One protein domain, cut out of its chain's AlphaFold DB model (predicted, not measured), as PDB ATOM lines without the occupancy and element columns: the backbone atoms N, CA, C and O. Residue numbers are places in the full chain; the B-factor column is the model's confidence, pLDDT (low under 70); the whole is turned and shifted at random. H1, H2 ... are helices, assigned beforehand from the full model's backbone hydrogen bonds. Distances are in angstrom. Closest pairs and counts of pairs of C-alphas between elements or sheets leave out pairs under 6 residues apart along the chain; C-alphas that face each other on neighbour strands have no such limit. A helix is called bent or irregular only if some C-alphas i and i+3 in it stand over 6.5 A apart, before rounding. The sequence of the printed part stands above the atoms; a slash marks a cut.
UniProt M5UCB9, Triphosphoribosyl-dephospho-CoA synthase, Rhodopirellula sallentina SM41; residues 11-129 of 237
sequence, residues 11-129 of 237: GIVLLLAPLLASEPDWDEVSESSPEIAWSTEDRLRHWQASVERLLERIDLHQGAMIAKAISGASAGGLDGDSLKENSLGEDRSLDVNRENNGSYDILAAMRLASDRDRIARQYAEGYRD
ATOM      1  N   GLY A  11      -0.562 -38.971 -19.931       89.56
ATOM      2  CA  GLY A  11      -1.410 -38.080 -20.722       89.56
ATOM      3  C   GLY A  11      -0.923 -36.632 -20.675       89.56
ATOM      4  O   GLY A  11      -0.693 -36.032 -21.720       89.56
ATOM      5  N   ILE A  12      -0.622 -36.121 -19.476       91.69
ATOM      6  CA  ILE A  12       0.004 -34.801 -19.293       91.69
ATOM      7  C   ILE A  12       1.330 -34.711 -20.052       91.69
ATOM      8  O   ILE A  12       1.546 -33.748 -20.777       91.69
ATOM      9  N   VAL A  13       2.222 -35.697 -19.921       92.38
ATOM     10  CA  VAL A  13       3.530 -35.671 -20.602       92.38
ATOM     11  C   VAL A  13       3.374 -35.690 -22.125       92.38
ATOM     12  O   VAL A  13       4.038 -34.914 -22.806       92.38
ATOM     13  N   LEU A  14       2.483 -36.530 -22.658       94.31
ATOM     14  CA  LEU A  14       2.187 -36.596 -24.089       94.31
ATOM     15  C   LEU A  14       1.608 -35.281 -24.605       94.31
ATOM     16  O   LEU A  14       1.893 -34.917 -25.737       94.31
ATOM     17  N   LEU A  15       0.823 -34.562 -23.806       97.38
ATOM     18  CA  LEU A  15       0.283 -33.268 -24.209       97.38
ATOM     19  C   LEU A  15       1.327 -32.153 -24.106       97.38
ATOM     20  O   LEU A  15       1.483 -31.386 -25.052       97.38
ATOM     21  N   LEU A  16       2.051 -32.069 -22.986       97.50
ATOM     22  CA  LEU A  16       2.969 -30.969 -22.689       97.50
ATOM     23  C   LEU A  16       4.293 -31.046 -23.449       97.50
ATOM     24  O   LEU A  16       4.859 -30.000 -23.749       97.50
ATOM     25  N   ALA A  17       4.815 -32.241 -23.744       96.25
ATOM     26  CA  ALA A  17       6.134 -32.356 -24.365       96.25
ATOM     27  C   ALA A  17       6.194 -31.711 -25.765       96.25
ATOM     28  O   ALA A  17       7.112 -30.918 -25.980       96.25
ATOM     29  N   PRO A  18       5.233 -31.944 -26.687       97.44
ATOM     30  CA  PRO A  18       5.199 -31.228 -27.962       97.44
ATOM     31  C   PRO A  18       5.009 -29.721 -27.789       97.44
ATOM     32  O   PRO A  18       5.729 -28.962 -28.423       97.44
ATOM     33  N   LEU A  19       4.118 -29.290 -26.883       98.19
ATOM     34  CA  LEU A  19       3.876 -27.867 -26.608       98.19
ATOM     35  C   LEU A  19       5.147 -27.145 -26.166       98.19
ATOM     36  O   LEU A  19       5.462 -26.085 -26.696       98.19
ATOM     37  N   LEU A  20       5.877 -27.727 -25.210       97.12
ATOM     38  CA  LEU A  20       7.132 -27.177 -24.704       97.12
ATOM     39  C   LEU A  20       8.214 -27.159 -25.789       97.12
ATOM     40  O   LEU A  20       8.948 -26.187 -25.908       97.12
ATOM     41  N   ALA A  21       8.329 -28.233 -26.572       96.75
ATOM     42  CA  ALA A  21       9.352 -28.347 -27.607       96.75
ATOM     43  C   ALA A  21       9.103 -27.430 -28.819       96.75
ATOM     44  O   ALA A  21      10.029 -27.177 -29.585       96.75
ATOM     45  N   SER A  22       7.873 -26.945 -28.997       96.56
ATOM     46  CA  SER A  22       7.489 -26.028 -30.071       96.56
ATOM     47  C   SER A  22       7.043 -24.655 -29.567       96.56
ATOM     48  O   SER A  22       6.349 -23.943 -30.299       96.56
ATOM     49  N   GLU A  23       7.340 -24.312 -28.313       95.44
ATOM     50  CA  GLU A  23       7.017 -22.999 -27.764       95.44
ATOM     51  C   GLU A  23       7.733 -21.908 -28.575       95.44
ATOM     52  O   GLU A  23       8.954 -21.982 -28.730       95.44
ATOM     53  N   PRO A  24       7.002 -20.920 -29.123       92.12
ATOM     54  CA  PRO A  24       7.620 -19.804 -29.820       92.12
ATOM     55  C   PRO A  24       8.461 -18.963 -28.862       92.12
ATOM     56  O   PRO A  24       8.027 -18.665 -27.749       92.12
ATOM     57  N   ASP A  25       9.629 -18.522 -29.320       90.69
ATOM     58  CA  ASP A  25      10.348 -17.440 -28.657       90.69
ATOM     59  C   ASP A  25       9.596 -16.131 -28.936       90.69
ATOM     60  O   ASP A  25       9.678 -15.559 -30.024       90.69
ATOM     61  N   TRP A  26       8.773 -15.697 -27.980       86.94
ATOM     62  CA  TRP A  26       7.914 -14.525 -28.154       86.94
ATOM     63  C   TRP A  26       8.697 -13.225 -28.338       86.94
ATOM     64  O   TRP A  26       8.164 -12.305 -28.968       86.94
ATOM     65  N   ASP A  27       9.929 -13.153 -27.830       86.00
ATOM     66  CA  ASP A  27      10.805 -12.004 -28.037       86.00
ATOM     67  C   ASP A  27      11.270 -11.994 -29.499       86.00
ATOM     68  O   ASP A  27      11.048 -11.010 -30.207       86.00
ATOM     69  N   GLU A  28      11.763 -13.129 -30.012       86.81
ATOM     70  CA  GLU A  28      12.163 -13.276 -31.421       86.81
ATOM     71  C   GLU A  28      10.988 -13.047 -32.392       86.81
ATOM     72  O   GLU A  28      11.136 -12.374 -33.419       86.81
ATOM     73  N   VAL A  29       9.795 -13.566 -32.073       84.94
ATOM     74  CA  VAL A  29       8.577 -13.363 -32.879       84.94
ATOM     75  C   VAL A  29       8.180 -11.885 -32.919       84.94
ATOM     76  O   VAL A  29       7.788 -11.382 -33.978       84.94
ATOM     77  N   SER A  30       8.292 -11.179 -31.793       83.25
ATOM     78  CA  SER A  30       7.958  -9.752 -31.715       83.25
ATOM     79  C   SER A  30       8.986  -8.895 -32.460       83.25
ATOM     80  O   SER A  30       8.606  -7.989 -33.202       83.25
ATOM     81  N   GLU A  31      10.279  -9.207 -32.336       84.56
ATOM     82  CA  GLU A  31      11.367  -8.520 -33.046       84.56
ATOM     83  C   GLU A  31      11.318  -8.734 -34.563       84.56
ATOM     84  O   GLU A  31      11.585  -7.811 -35.334       84.56
ATOM     85  N   SER A  32      10.937  -9.935 -35.005       82.44
ATOM     86  CA  SER A  32      10.820 -10.284 -36.427       82.44
ATOM     87  C   SER A  32       9.595  -9.663 -37.105       82.44
ATOM     88  O   SER A  32       9.473  -9.689 -38.331       82.44
ATOM     89  N   SER A  33       8.642  -9.137 -36.334       81.94
ATOM     90  CA  SER A  33       7.410  -8.522 -36.840       81.94
ATOM     91  C   SER A  33       6.983  -7.334 -35.969       81.94
ATOM     92  O   SER A  33       5.894  -7.351 -35.394       81.94
ATOM     93  N   PRO A  34       7.809  -6.271 -35.900       74.38
ATOM     94  CA  PRO A  34       7.623  -5.167 -34.955       74.38
ATOM     95  C   PRO A  34       6.391  -4.307 -35.268       74.38
ATOM     96  O   PRO A  34       5.915  -3.564 -34.415       74.38
ATOM     97  N   GLU A  35       5.858  -4.406 -36.488       78.62
ATOM     98  CA  GLU A  35       4.642  -3.702 -36.908       78.62
ATOM     99  C   GLU A  35       3.350  -4.447 -36.525       78.62
ATOM    100  O   GLU A  35       2.259  -3.889 -36.640       78.62
ATOM    101  N   ILE A  36       3.448  -5.700 -36.058       78.81
ATOM    102  CA  ILE A  36       2.297  -6.525 -35.675       78.81
ATOM    103  C   ILE A  36       2.091  -6.447 -34.160       78.81
ATOM    104  O   ILE A  36       2.892  -6.943 -33.371       78.81
ATOM    105  N   ALA A  37       0.956  -5.886 -33.743       82.31
ATOM    106  CA  ALA A  37       0.481  -6.018 -32.370       82.31
ATOM    107  C   ALA A  37      -0.140  -7.412 -32.176       82.31
ATOM    108  O   ALA A  37      -1.320  -7.616 -32.456       82.31
ATOM    109  N   TRP A  38       0.663  -8.379 -31.728       85.06
ATOM    110  CA  TRP A  38       0.216  -9.756 -31.499       85.06
ATOM    111  C   TRP A  38      -0.838  -9.827 -30.390       85.06
ATOM    112  O   TRP A  38      -0.519  -9.658 -29.211       85.06
ATOM    113  N   SER A  39      -2.089 -10.119 -30.752       90.50
ATOM    114  CA  SER A  39      -3.124 -10.437 -29.766       90.50
ATOM    115  C   SER A  39      -2.875 -11.813 -29.131       90.50
ATOM    116  O   SER A  39      -2.156 -12.650 -29.682       90.50
ATOM    117  N   THR A  40      -3.519 -12.093 -27.993       90.31
ATOM    118  CA  THR A  40      -3.528 -13.441 -27.396       90.31
ATOM    119  C   THR A  40      -3.980 -14.494 -28.411       90.31
ATOM    120  O   THR A  40      -3.388 -15.565 -28.486       90.31
ATOM    121  N   GLU A  41      -4.986 -14.192 -29.235       92.38
ATOM    122  CA  GLU A  41      -5.463 -15.119 -30.264       92.38
ATOM    123  C   GLU A  41      -4.423 -15.374 -31.362       92.38
ATOM    124  O   GLU A  41      -4.277 -16.511 -31.811       92.38
ATOM    125  N   ASP A  42      -3.675 -14.349 -31.782       92.31
ATOM    126  CA  ASP A  42      -2.601 -14.510 -32.770       92.31
ATOM    127  C   ASP A  42      -1.481 -15.393 -32.229       92.31
ATOM    128  O   ASP A  42      -0.998 -16.284 -32.929       92.31
ATOM    129  N   ARG A  43      -1.109 -15.189 -30.963       93.62
ATOM    130  CA  ARG A  43      -0.119 -16.023 -30.277       93.62
ATOM    131  C   ARG A  43      -0.586 -17.477 -30.184       93.62
ATOM    132  O   ARG A  43       0.172 -18.379 -30.530       93.62
ATOM    133  N   LEU A  44      -1.842 -17.723 -29.806       96.19
ATOM    134  CA  LEU A  44      -2.409 -19.078 -29.773       96.19
ATOM    135  C   LEU A  44      -2.356 -19.755 -31.152       96.19
ATOM    136  O   LEU A  44      -1.858 -20.875 -31.256       96.19
ATOM    137  N   ARG A  45      -2.787 -19.060 -32.216       95.44
ATOM    138  CA  ARG A  45      -2.711 -19.569 -33.599       95.44
ATOM    139  C   ARG A  45      -1.272 -19.856 -34.031       95.44
ATOM    140  O   ARG A  45      -1.005 -20.874 -34.667       95.44
ATOM    141  N   HIS A  46      -0.336 -18.977 -33.679       95.12
ATOM    142  CA  HIS A  46       1.075 -19.155 -34.012       95.12
ATOM    143  C   HIS A  46       1.685 -20.362 -33.296       95.12
ATOM    144  O   HIS A  46       2.412 -21.142 -33.913       95.12
ATOM    145  N   TRP A  47       1.370 -20.554 -32.013       97.44
ATOM    146  CA  TRP A  47       1.865 -21.705 -31.267       97.44
ATOM    147  C   TRP A  47       1.280 -23.012 -31.806       97.44
ATOM    148  O   TRP A  47       2.040 -23.952 -32.030       97.44
ATOM    149  N   GLN A  48      -0.017 -23.060 -32.126       98.12
ATOM    150  CA  GLN A  48      -0.614 -24.225 -32.790       98.12
ATOM    151  C   GLN A  48       0.148 -24.591 -34.074       98.12
ATOM    152  O   GLN A  48       0.578 -25.733 -34.226       98.12
ATOM    153  N   ALA A  49       0.418 -23.617 -34.950       97.56
ATOM    154  CA  ALA A  49       1.186 -23.848 -36.175       97.56
ATOM    155  C   ALA A  49       2.623 -24.344 -35.901       97.56
ATOM    156  O   ALA A  49       3.183 -25.134 -36.665       97.56
ATOM    157  N   SER A  50       3.255 -23.903 -34.810       97.56
ATOM    158  CA  SER A  50       4.564 -24.419 -34.389       97.56
ATOM    159  C   SER A  50       4.497 -25.868 -33.902       97.56
ATOM    160  O   SER A  50       5.377 -26.652 -34.260       97.56
ATOM    161  N   VAL A  51       3.453 -26.246 -33.160       98.25
ATOM    162  CA  VAL A  51       3.223 -27.641 -32.748       98.25
ATOM    163  C   VAL A  51       2.975 -28.523 -33.970       98.25
ATOM    164  O   VAL A  51       3.592 -29.577 -34.087       98.25
ATOM    165  N   GLU A  52       2.136 -28.084 -34.913       97.88
ATOM    166  CA  GLU A  52       1.861 -28.799 -36.169       97.88
ATOM    167  C   GLU A  52       3.155 -29.105 -36.938       97.88
ATOM    168  O   GLU A  52       3.432 -30.264 -37.257       97.88
ATOM    169  N   ARG A  53       4.020 -28.099 -37.125       97.94
ATOM    170  CA  ARG A  53       5.334 -28.272 -37.769       97.94
ATOM    171  C   ARG A  53       6.268 -29.205 -37.004       97.94
ATOM    172  O   ARG A  53       7.095 -29.871 -37.625       97.94
ATOM    173  N   LEU A  54       6.193 -29.231 -35.672       97.94
ATOM    174  CA  LEU A  54       6.966 -30.172 -34.862       97.94
ATOM    175  C   LEU A  54       6.466 -31.600 -35.076       97.94
ATOM    176  O   LEU A  54       7.285 -32.494 -35.286       97.94
ATOM    177  N   LEU A  55       5.147 -31.812 -35.057       97.56
ATOM    178  CA  LEU A  55       4.549 -33.128 -35.273       97.56
ATOM    179  C   LEU A  55       4.941 -33.681 -36.648       97.56
ATOM    180  O   LEU A  55       5.406 -34.813 -36.724       97.56
ATOM    181  N   GLU A  56       4.870 -32.876 -37.710       95.94
ATOM    182  CA  GLU A  56       5.280 -33.271 -39.070       95.94
ATOM    183  C   GLU A  56       6.742 -33.734 -39.181       95.94
ATOM    184  O   GLU A  56       7.093 -34.457 -40.115       95.94
ATOM    185  N   ARG A  57       7.601 -33.328 -38.241       96.38
ATOM    186  CA  ARG A  57       9.027 -33.677 -38.209       96.38
ATOM    187  C   ARG A  57       9.346 -34.877 -37.326       96.38
ATOM    188  O   ARG A  57      10.511 -35.267 -37.286       96.38
ATOM    189  N   ILE A  58       8.360 -35.446 -36.626       95.56
ATOM    190  CA  ILE A  58       8.574 -36.643 -35.813       95.56
ATOM    191  C   ILE A  58       8.983 -37.791 -36.733       95.56
ATOM    192  O   ILE A  58       8.193 -38.268 -37.548       95.56
ATOM    193  N   ASP A  59      10.224 -38.246 -36.586       94.56
ATOM    194  CA  ASP A  59      10.726 -39.394 -37.330       94.56
ATOM    195  C   ASP A  59      10.313 -40.729 -36.679       94.56
ATOM    196  O   ASP A  59       9.792 -40.795 -35.560       94.56
ATOM    197  N   LEU A  60      10.560 -41.837 -37.385       93.88
ATOM    198  CA  LEU A  60      10.196 -43.176 -36.910       93.88
ATOM    199  C   LEU A  60      10.952 -43.593 -35.637       93.88
ATOM    200  O   LEU A  60      10.456 -44.427 -34.877       93.88
ATOM    201  N   HIS A  61      12.142 -43.040 -35.389       93.88
ATOM    202  CA  HIS A  61      12.925 -43.344 -34.195       93.88
ATOM    203  C   HIS A  61      12.345 -42.637 -32.964       93.88
ATOM    204  O   HIS A  61      12.137 -43.256 -31.918       93.88
ATOM    205  N   GLN A  62      12.007 -41.355 -33.100       93.75
ATOM    206  CA  GLN A  62      11.269 -40.587 -32.104       93.75
ATOM    207  C   GLN A  62       9.898 -41.211 -31.836       93.75
ATOM    208  O   GLN A  62       9.526 -41.393 -30.674       93.75
ATOM    209  N   GLY A  63       9.189 -41.632 -32.885       92.38
ATOM    210  CA  GLY A  63       7.931 -42.360 -32.755       92.38
ATOM    211  C   GLY A  63       8.071 -43.662 -31.961       92.38
ATOM    212  O   GLY A  63       7.252 -43.934 -31.080       92.38
ATOM    213  N   ALA A  64       9.152 -44.421 -32.171       90.38
ATOM    214  CA  ALA A  64       9.457 -45.622 -31.391       90.38
ATOM    215  C   ALA A  64       9.733 -45.314 -29.910       90.38
ATOM    216  O   ALA A  64       9.265 -46.039 -29.028       90.38
ATOM    217  N   MET A  65      10.437 -44.216 -29.613       91.12
ATOM    218  CA  MET A  65      10.659 -43.767 -28.234       91.12
ATOM    219  C   MET A  65       9.350 -43.372 -27.538       91.12
ATOM    220  O   MET A  65       9.134 -43.764 -26.388       91.12
ATOM    221  N   ILE A  66       8.456 -42.660 -28.231       90.81
ATOM    222  CA  ILE A  66       7.134 -42.287 -27.706       90.81
ATOM    223  C   ILE A  66       6.289 -43.543 -27.456       90.81
ATOM    224  O   ILE A  66       5.760 -43.715 -26.359       90.81
ATOM    225  N   ALA A  67       6.223 -44.471 -28.417       87.50
ATOM    226  CA  ALA A  67       5.501 -45.734 -28.260       87.50
ATOM    227  C   ALA A  67       6.027 -46.557 -27.072       87.50
ATOM    228  O   ALA A  67       5.248 -47.057 -26.258       87.50
ATOM    229  N   LYS A  68       7.353 -46.623 -26.904       86.31
ATOM    230  CA  LYS A  68       7.989 -47.285 -25.758       86.31
ATOM    231  C   LYS A  68       7.626 -46.622 -24.428       86.31
ATOM    232  O   LYS A  68       7.404 -47.331 -23.446       86.31
ATOM    233  N   ALA A  69       7.543 -45.291 -24.379       85.81
ATOM    234  CA  ALA A  69       7.088 -44.571 -23.191       85.81
ATOM    235  C   ALA A  69       5.616 -44.883 -22.865       85.81
ATOM    236  O   ALA A  69       5.291 -45.132 -21.703       85.81
ATOM    237  N   ILE A  70       4.749 -44.942 -23.884       83.56
ATOM    238  CA  ILE A  70       3.328 -45.292 -23.733       83.56
ATOM    239  C   ILE A  70       3.168 -46.713 -23.189       83.56
ATOM    240  O   ILE A  70       2.474 -46.919 -22.190       83.56
ATOM    241  N   SER A  71       3.848 -47.683 -23.804       80.69
ATOM    242  CA  SER A  71       3.805 -49.084 -23.379       80.69
ATOM    243  C   SER A  71       4.388 -49.274 -21.973       80.69
ATOM    244  O   SER A  71       3.770 -49.898 -21.106       80.69
ATOM    245  N   GLY A  72       5.539 -48.655 -21.689       74.56
ATOM    246  CA  GLY A  72       6.213 -48.761 -20.392       74.56
ATOM    247  C   GLY A  72       5.431 -48.144 -19.227       74.56
ATOM    248  O   GLY A  72       5.604 -48.559 -18.080       74.56
ATOM    249  N   ALA A  73       4.545 -47.187 -19.508       72.19
ATOM    250  CA  ALA A  73       3.700 -46.531 -18.518       72.19
ATOM    251  C   ALA A  73       2.484 -47.367 -18.071       72.19
ATOM    252  O   ALA A  73       1.796 -46.944 -17.145       72.19
ATOM    253  N   SER A  74       2.193 -48.523 -18.696       62.78
ATOM    254  CA  SER A  74       0.947 -49.280 -18.442       62.78
ATOM    255  C   SER A  74      -0.282 -48.355 -18.474       62.78
ATOM    256  O   SER A  74      -1.098 -48.348 -17.549       62.78
ATOM    257  N   ALA A  75      -0.345 -47.473 -19.480       56.88
ATOM    258  CA  ALA A  75      -1.303 -46.371 -19.516       56.88
ATOM    259  C   ALA A  75      -2.734 -46.899 -19.317       56.88
ATOM    260  O   ALA A  75      -3.197 -47.770 -20.049       56.88
ATOM    261  N   GLY A  76      -3.406 -46.408 -18.268       51.06
ATOM    262  CA  GLY A  76      -4.455 -47.151 -17.562       51.06
ATOM    263  C   GLY A  76      -5.525 -47.790 -18.449       51.06
ATOM    264  O   GLY A  76      -6.389 -47.076 -18.969       51.06
ATOM    265  N   GLY A  77      -5.494 -49.121 -18.550       50.94
ATOM    266  CA  GLY A  77      -6.430 -49.941 -19.322       50.94
ATOM    267  C   GLY A  77      -5.853 -50.564 -20.598       50.94
ATOM    268  O   GLY A  77      -6.595 -51.253 -21.290       50.94
ATOM    269  N   LEU A  78      -4.574 -50.337 -20.925       52.31
ATOM    270  CA  LEU A  78      -3.869 -51.048 -22.005       52.31
ATOM    271  C   LEU A  78      -3.355 -52.439 -21.576       52.31
ATOM    272  O   LEU A  78      -2.783 -53.166 -22.383       52.31
ATOM    273  N   ASP A  79      -3.561 -52.826 -20.319       45.34
ATOM    274  CA  ASP A  79      -3.171 -54.107 -19.746       45.34
ATOM    275  C   ASP A  79      -4.294 -55.164 -19.823       45.34
ATOM    276  O   ASP A  79      -5.354 -55.058 -19.212       45.34
ATOM    277  N   GLY A  80      -4.020 -56.235 -20.575       45.00
ATOM    278  CA  GLY A  80      -4.466 -57.610 -20.299       45.00
ATOM    279  C   GLY A  80      -5.911 -58.028 -20.604       45.00
ATOM    280  O   GLY A  80      -6.097 -59.152 -21.068       45.00
ATOM    281  N   ASP A  81      -6.921 -57.179 -20.395       39.06
ATOM    282  CA  ASP A  81      -8.336 -57.588 -20.542       39.06
ATOM    283  C   ASP A  81      -9.203 -56.651 -21.402       39.06
ATOM    284  O   ASP A  81     -10.135 -57.122 -22.050       39.06
ATOM    285  N   SER A  82      -8.873 -55.359 -21.508       42.16
ATOM    286  CA  SER A  82      -9.669 -54.380 -22.284       42.16
ATOM    287  C   SER A  82      -9.311 -54.310 -23.777       42.16
ATOM    288  O   SER A  82      -9.998 -53.651 -24.552       42.16
ATOM    289  N   LEU A  83      -8.231 -54.984 -24.192       41.44
ATOM    290  CA  LEU A  83      -7.806 -55.112 -25.595       41.44
ATOM    291  C   LEU A  83      -8.365 -56.372 -26.273       41.44
ATOM    292  O   LEU A  83      -8.033 -56.651 -27.427       41.44
ATOM    293  N   LYS A  84      -9.213 -57.142 -25.582       39.44
ATOM    294  CA  LYS A  84      -9.885 -58.298 -26.174       39.44
ATOM    295  C   LYS A  84     -10.983 -57.796 -27.118       39.44
ATOM    296  O   LYS A  84     -12.102 -57.505 -26.724       39.44
ATOM    297  N   GLU A  85     -10.566 -57.654 -28.372       37.12
ATOM    298  CA  GLU A  85     -11.327 -57.853 -29.613       37.12
ATOM    299  C   GLU A  85     -11.686 -56.649 -30.491       37.12
ATOM    300  O   GLU A  85     -11.757 -56.875 -31.689       37.12
ATOM    301  N   ASN A  86     -11.780 -55.390 -30.036       40.06
ATOM    302  CA  ASN A  86     -12.325 -54.336 -30.931       40.06
ATOM    303  C   ASN A  86     -11.579 -52.989 -31.010       40.06
ATOM    304  O   ASN A  86     -12.033 -52.099 -31.724       40.06
ATOM    305  N   SER A  87     -10.450 -52.796 -30.318       47.72
ATOM    306  CA  SER A  87      -9.871 -51.443 -30.181       47.72
ATOM    307  C   SER A  87      -8.802 -51.061 -31.212       47.72
ATOM    308  O   SER A  87      -8.358 -49.929 -31.185       47.72
ATOM    309  N   LEU A  88      -8.345 -51.948 -32.101       45.94
ATOM    310  CA  LEU A  88      -7.317 -51.605 -33.111       45.94
ATOM    311  C   LEU A  88      -7.711 -51.977 -34.550       45.94
ATOM    312  O   LEU A  88      -6.951 -51.717 -35.475       45.94
ATOM    313  N   GLY A  89      -8.897 -52.562 -34.756       47.84
ATOM    314  CA  GLY A  89      -9.245 -53.151 -36.051       47.84
ATOM    315  C   GLY A  89      -8.227 -54.214 -36.493       47.84
ATOM    316  O   GLY A  89      -7.545 -54.825 -35.668       47.84
ATOM    317  N   GLU A  90      -8.130 -54.442 -37.802       42.59
ATOM    318  CA  GLU A  90      -7.213 -55.428 -38.396       42.59
ATOM    319  C   GLU A  90      -5.742 -54.966 -38.425       42.59
ATOM    320  O   GLU A  90      -4.846 -55.798 -38.595       42.59
ATOM    321  N   ASP A  91      -5.452 -53.680 -38.191       52.12
ATOM    322  CA  ASP A  91      -4.095 -53.136 -38.304       52.12
ATOM    323  C   ASP A  91      -3.300 -53.247 -36.996       52.12
ATOM    324  O   ASP A  91      -2.985 -52.288 -36.289       52.12
ATOM    325  N   ARG A  92      -2.950 -54.492 -36.672       56.84
ATOM    326  CA  ARG A  92      -2.151 -54.847 -35.488       56.84
ATOM    327  C   ARG A  92      -0.713 -54.312 -35.546       56.84
ATOM    328  O   ARG A  92       0.017 -54.526 -34.582       56.84
ATOM    329  N   SER A  93      -0.282 -53.696 -36.654       53.69
ATOM    330  CA  SER A  93       1.077 -53.159 -36.817       53.69
ATOM    331  C   SER A  93       1.300 -51.849 -36.051       53.69
ATOM    332  O   SER A  93       2.429 -51.545 -35.672       53.69
ATOM    333  N   LEU A  94       0.211 -51.139 -35.737       58.66
ATOM    334  CA  LEU A  94       0.193 -49.860 -35.022       58.66
ATOM    335  C   LEU A  94      -0.281 -50.010 -33.562       58.66
ATOM    336  O   LEU A  94      -0.779 -49.064 -32.947       58.66
ATOM    337  N   ASP A  95      -0.128 -51.212 -32.994       70.50
ATOM    338  CA  ASP A  95      -0.273 -51.442 -31.557       70.50
ATOM    339  C   ASP A  95       1.010 -51.025 -30.829       70.50
ATOM    340  O   ASP A  95       2.056 -51.661 -30.969       70.50
ATOM    341  N   VAL A  96       0.908 -49.999 -29.987       66.69
ATOM    342  CA  VAL A  96       2.024 -49.486 -29.175       66.69
ATOM    343  C   VAL A  96       2.606 -50.524 -28.208       66.69
ATOM    344  O   VAL A  96       3.720 -50.337 -27.727       66.69
ATOM    345  N   ASN A  97       1.881 -51.611 -27.913       66.62
ATOM    346  CA  ASN A  97       2.355 -52.697 -27.049       66.62
ATOM    347  C   ASN A  97       3.148 -53.775 -27.793       66.62
ATOM    348  O   ASN A  97       3.680 -54.686 -27.155       66.62
ATOM    349  N   ARG A  98       3.228 -53.707 -29.126       67.81
ATOM    350  CA  ARG A  98       4.110 -54.591 -29.883       67.81
ATOM    351  C   ARG A  98       5.542 -54.092 -29.853       67.81
ATOM    352  O   ARG A  98       5.823 -52.899 -29.775       67.81
ATOM    353  N   GLU A  99       6.455 -55.049 -29.957       68.19
ATOM    354  CA  GLU A  99       7.862 -54.762 -30.167       68.19
ATOM    355  C   GLU A  99       8.020 -53.996 -31.482       68.19
ATOM    356  O   GLU A  99       7.721 -54.500 -32.564       68.19
ATOM    357  N   ASN A 100       8.450 -52.743 -31.368       68.19
ATOM    358  CA  ASN A 100       8.915 -51.960 -32.494       68.19
ATOM    359  C   ASN A 100      10.445 -52.064 -32.510       68.19
ATOM    360  O   ASN A 100      11.102 -51.857 -31.490       68.19
ATOM    361  N   ASN A 101      11.038 -52.423 -33.647       78.62
ATOM    362  CA  ASN A 101      12.490 -52.613 -33.787       78.62
ATOM    363  C   ASN A 101      13.237 -51.261 -33.840       78.62
ATOM    364  O   ASN A 101      14.064 -51.033 -34.719       78.62
ATOM    365  N   GLY A 102      12.897 -50.324 -32.947       83.94
ATOM    366  CA  GLY A 102      13.426 -48.956 -32.924       83.94
ATOM    367  C   GLY A 102      12.871 -48.033 -34.015       83.94
ATOM    368  O   GLY A 102      13.420 -46.953 -34.216       83.94
ATOM    369  N   SER A 103      11.807 -48.454 -34.706       89.00
ATOM    370  CA  SER A 103      11.132 -47.717 -35.778       89.00
ATOM    371  C   SER A 103       9.619 -47.892 -35.644       89.00
ATOM    372  O   SER A 103       9.141 -49.028 -35.604       89.00
ATOM    373  N   TYR A 104       8.877 -46.790 -35.520       89.81
ATOM    374  CA  TYR A 104       7.430 -46.802 -35.315       89.81
ATOM    375  C   TYR A 104       6.783 -45.492 -35.778       89.81
ATOM    376  O   TYR A 104       7.186 -44.416 -35.339       89.81
ATOM    377  N   ASP A 105       5.749 -45.574 -36.619       92.56
ATOM    378  CA  ASP A 105       4.971 -44.402 -37.036       92.56
ATOM    379  C   ASP A 105       3.911 -44.067 -35.977       92.56
ATOM    380  O   ASP A 105       2.771 -44.543 -35.999       92.56
ATOM    381  N   ILE A 106       4.313 -43.247 -35.005       92.81
ATOM    382  CA  ILE A 106       3.428 -42.843 -33.913       92.81
ATOM    383  C   ILE A 106       2.242 -42.011 -34.406       92.81
ATOM    384  O   ILE A 106       1.154 -42.133 -33.849       92.81
ATOM    385  N   LEU A 107       2.404 -41.199 -35.455       95.00
ATOM    386  CA  LEU A 107       1.319 -40.356 -35.955       95.00
ATOM    387  C   LEU A 107       0.254 -41.187 -36.665       95.00
ATOM    388  O   LEU A 107      -0.932 -40.925 -36.476       95.00
ATOM    389  N   ALA A 108       0.645 -42.210 -37.428       92.19
ATOM    390  CA  ALA A 108      -0.308 -43.170 -37.982       92.19
ATOM    391  C   ALA A 108      -1.108 -43.868 -36.871       92.19
ATOM    392  O   ALA A 108      -2.338 -43.921 -36.938       92.19
ATOM    393  N   ALA A 109      -0.438 -44.316 -35.805       90.69
ATOM    394  CA  ALA A 109      -1.109 -44.928 -34.659       90.69
ATOM    395  C   ALA A 109      -2.078 -43.958 -33.952       90.69
ATOM    396  O   ALA A 109      -3.204 -44.338 -33.624       90.69
ATOM    397  N   MET A 110      -1.680 -42.696 -33.752       93.31
ATOM    398  CA  MET A 110      -2.537 -41.676 -33.138       93.31
ATOM    399  C   MET A 110      -3.757 -41.344 -34.012       93.31
ATOM    400  O   MET A 110      -4.861 -41.230 -33.488       93.31
ATOM    401  N   ARG A 111      -3.597 -41.275 -35.342       94.62
ATOM    402  CA  ARG A 111      -4.717 -41.102 -36.287       94.62
ATOM    403  C   ARG A 111      -5.712 -42.262 -36.226       94.62
ATOM    404  O   ARG A 111      -6.909 -42.027 -36.243       94.62
ATOM    405  N   LEU A 112      -5.253 -43.507 -36.080       90.38
ATOM    406  CA  LEU A 112      -6.158 -44.655 -35.899       90.38
ATOM    407  C   LEU A 112      -6.909 -44.650 -34.558       90.38
ATOM    408  O   LEU A 112      -7.895 -45.378 -34.391       90.38
ATOM    409  N   ALA A 113      -6.422 -43.891 -33.576       89.44
ATOM    410  CA  ALA A 113      -7.000 -43.801 -32.241       89.44
ATOM    411  C   ALA A 113      -7.801 -42.510 -31.995       89.44
ATOM    412  O   ALA A 113      -8.502 -42.447 -30.986       89.44
ATOM    413  N   SER A 114      -7.749 -41.517 -32.891       94.12
ATOM    414  CA  SER A 114      -8.289 -40.159 -32.678       94.12
ATOM    415  C   SER A 114      -9.782 -40.111 -32.353       94.12
ATOM    416  O   SER A 114     -10.237 -39.245 -31.599       94.12
ATOM    417  N   ASP A 115     -10.554 -41.063 -32.875       90.81
ATOM    418  CA  ASP A 115     -11.998 -41.130 -32.640       90.81
ATOM    419  C   ASP A 115     -12.334 -41.548 -31.203       90.81
ATOM    420  O   ASP A 115     -13.340 -41.107 -30.649       90.81
ATOM    421  N   ARG A 116     -11.478 -42.365 -30.573       89.75
ATOM    422  CA  ARG A 116     -11.705 -42.961 -29.242       89.75
ATOM    423  C   ARG A 116     -10.792 -42.422 -28.140       89.75
ATOM    424  O   ARG A 116     -11.075 -42.632 -26.963       89.75
ATOM    425  N   ASP A 117      -9.701 -41.749 -28.496       93.12
ATOM    426  CA  ASP A 117      -8.746 -41.156 -27.563       93.12
ATOM    427  C   ASP A 117      -8.490 -39.688 -27.930       93.12
ATOM    428  O   ASP A 117      -7.905 -39.365 -28.966       93.12
ATOM    429  N   ARG A 118      -8.934 -38.775 -27.060       96.00
ATOM    430  CA  ARG A 118      -8.833 -37.331 -27.303       96.00
ATOM    431  C   ARG A 118      -7.394 -36.807 -27.214       96.00
ATOM    432  O   ARG A 118      -7.095 -35.772 -27.804       96.00
ATOM    433  N   ILE A 119      -6.489 -37.514 -26.528       96.00
ATOM    434  CA  ILE A 119      -5.053 -37.188 -26.554       96.00
ATOM    435  C   ILE A 119      -4.484 -37.558 -27.920       96.00
ATOM    436  O   ILE A 119      -3.794 -36.746 -28.532       96.00
ATOM    437  N   ALA A 120      -4.829 -38.741 -28.436       95.62
ATOM    438  CA  ALA A 120      -4.435 -39.140 -29.786       95.62
ATOM    439  C   ALA A 120      -4.970 -38.168 -30.849       95.62
ATOM    440  O   ALA A 120      -4.255 -37.825 -31.790       95.62
ATOM    441  N   ARG A 121      -6.185 -37.641 -30.648       97.44
ATOM    442  CA  ARG A 121      -6.759 -36.590 -31.498       97.44
ATOM    443  C   ARG A 121      -5.892 -35.331 -31.564       97.44
ATOM    444  O   ARG A 121      -5.746 -34.787 -32.650       97.44
ATOM    445  N   GLN A 122      -5.237 -34.918 -30.471       98.50
ATOM    446  CA  GLN A 122      -4.310 -33.774 -30.525       98.50
ATOM    447  C   GLN A 122      -3.162 -34.025 -31.503       98.50
ATOM    448  O   GLN A 122      -2.817 -33.157 -32.294       98.50
ATOM    449  N   TYR A 123      -2.595 -35.230 -31.504       98.06
ATOM    450  CA  TYR A 123      -1.533 -35.589 -32.443       98.06
ATOM    451  C   TYR A 123      -2.050 -35.723 -33.879       98.06
ATOM    452  O   TYR A 123      -1.357 -35.359 -34.824       98.06
ATOM    453  N   ALA A 124      -3.262 -36.255 -34.048       97.31
ATOM    454  CA  ALA A 124      -3.862 -36.476 -35.359       97.31
ATOM    455  C   ALA A 124      -4.279 -35.169 -36.052       97.31
ATOM    456  O   ALA A 124      -4.174 -35.072 -37.273       97.31
ATOM    457  N   GLU A 125      -4.734 -34.182 -35.277       97.56
ATOM    458  CA  GLU A 125      -5.352 -32.945 -35.767       97.56
ATOM    459  C   GLU A 125      -4.523 -31.689 -35.461       97.56
ATOM    460  O   GLU A 125      -5.046 -30.579 -35.534       97.56
ATOM    461  N   GLY A 126      -3.248 -31.833 -35.093       98.00
ATOM    462  CA  GLY A 126      -2.376 -30.670 -34.911       98.00
ATOM    463  C   GLY A 126      -2.708 -29.822 -33.681       98.00
ATOM    464  O   GLY A 126      -2.557 -28.609 -33.702       98.00
ATOM    465  N   TYR A 127      -3.197 -30.446 -32.608       98.62
ATOM    466  CA  TYR A 127      -3.618 -29.787 -31.365       98.62
ATOM    467  C   TYR A 127      -4.796 -28.814 -31.533       98.62
ATOM    468  O   TYR A 127      -5.071 -28.011 -30.639       98.62
ATOM    469  N   ARG A 128      -5.542 -28.916 -32.641       98.38
ATOM    470  CA  ARG A 128      -6.701 -28.063 -32.918       98.38
ATOM    471  C   ARG A 128      -7.708 -28.036 -31.772       98.38
ATOM    472  O   ARG A 128      -8.107 -26.968 -31.331       98.38
ATOM    473  N   ASP A 129      -8.089 -29.198 -31.248       98.44
ATOM    474  CA  ASP A 129      -9.027 -29.284 -30.126       98.44
ATOM    475  C   ASP A 129      -8.509 -28.552 -28.869       98.44
ATOM    476  O   ASP A 129      -9.268 -27.834 -28.217       98.44
TER     477      ASP A 129
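AT A GLANCE: This is residues 11 to 129 of the 237 residues of the protein "Triphosphoribosyl-dephospho-CoA synthase" of Rhodopirellula sallentina SM41 (UniProt M5UCB9). Four helices, H1, H4, H5 and H6, make a loosely joined body, from which an open arm reaches out one way and a long unnamed stretch loops out the other way. In the arm the chain runs out from H1 to small H2, turns, and comes back to the body along H3, the longest helix; residues 31 to 37 stick out at its far end, and residues 80 to 86 stick out at the opposite end of the model. The printed part has 119 residues, with six named helices, H1 to H6 in chain order, and no named strand; the class is all helix. It is loose, with a radius of gyration of the C-alphas of 16.9 A, and its spans are 57 by 26 by 22 A.

HOW THE PARTS SIT: H1, residues 11 to 21, touches H3, residues 40 to 56, about perpendicular at 81 degrees; their closest C-alphas, those of Leu 19 and Val 51, are 6.2 A apart. H2, residues 26 to 31, touches no helix. H1 and H4, residues 60 to 72, are near each other. H4 touches H5, residues 106 to 113, at a steep tilt of 55 degrees, the same way; the closest C-alphas, of Gly 63 and Ile 106, are 4.7 A apart. H5 touches H6, residues 118 to 124, at a steep tilt of 49 degrees, opposite ways, with the closest C-alphas, of Met 110 and Ala 120, 4.6 A apart. H6 also touches H1, the same way at a shallow tilt of 34 degrees, only just short of steep; the closest C-alphas, of Gly 11 and Ile 119, are 6.9 A apart. H3 and H6 are close but not clearly touching, with the closest C-alphas, of Leu 55 and Tyr 123, 7.1 A apart. H4 and H6 are apart. In H2, H3, H4 and H5 every O i to N i+4 pair is within hydrogen-bond range; in H1 5 of 7 are, and in H6 2 of 3.

IN THESE COORDINATES: H1 begins at C-alpha 11, (-1.410, -38.080, -20.722), and is 16.1 A long; it is irregular, but only just, with C-alphas 15 and 18 6.51 A apart. H2 is 8.5 A long. H3 runs 24.6 A from C-alpha 40, (-3.528, -13.441, -27.396). H4 is 17.9 A, H5 10.6 A and H6 9.5 A long; H6 ends at C-alpha 124, (-3.862, -36.476, -35.359).

THE WHOLE: The outline is a rod, and its two farthest C-alphas, those of Glu 35 and Asp 81, are 57.8 A apart. The printed part has no cut. The link from H4 to H5, residues 73 to 105, is long. The mean pLDDT of the printed part is 82.8; residues 74 to 94 and 96 to 100 are under 70.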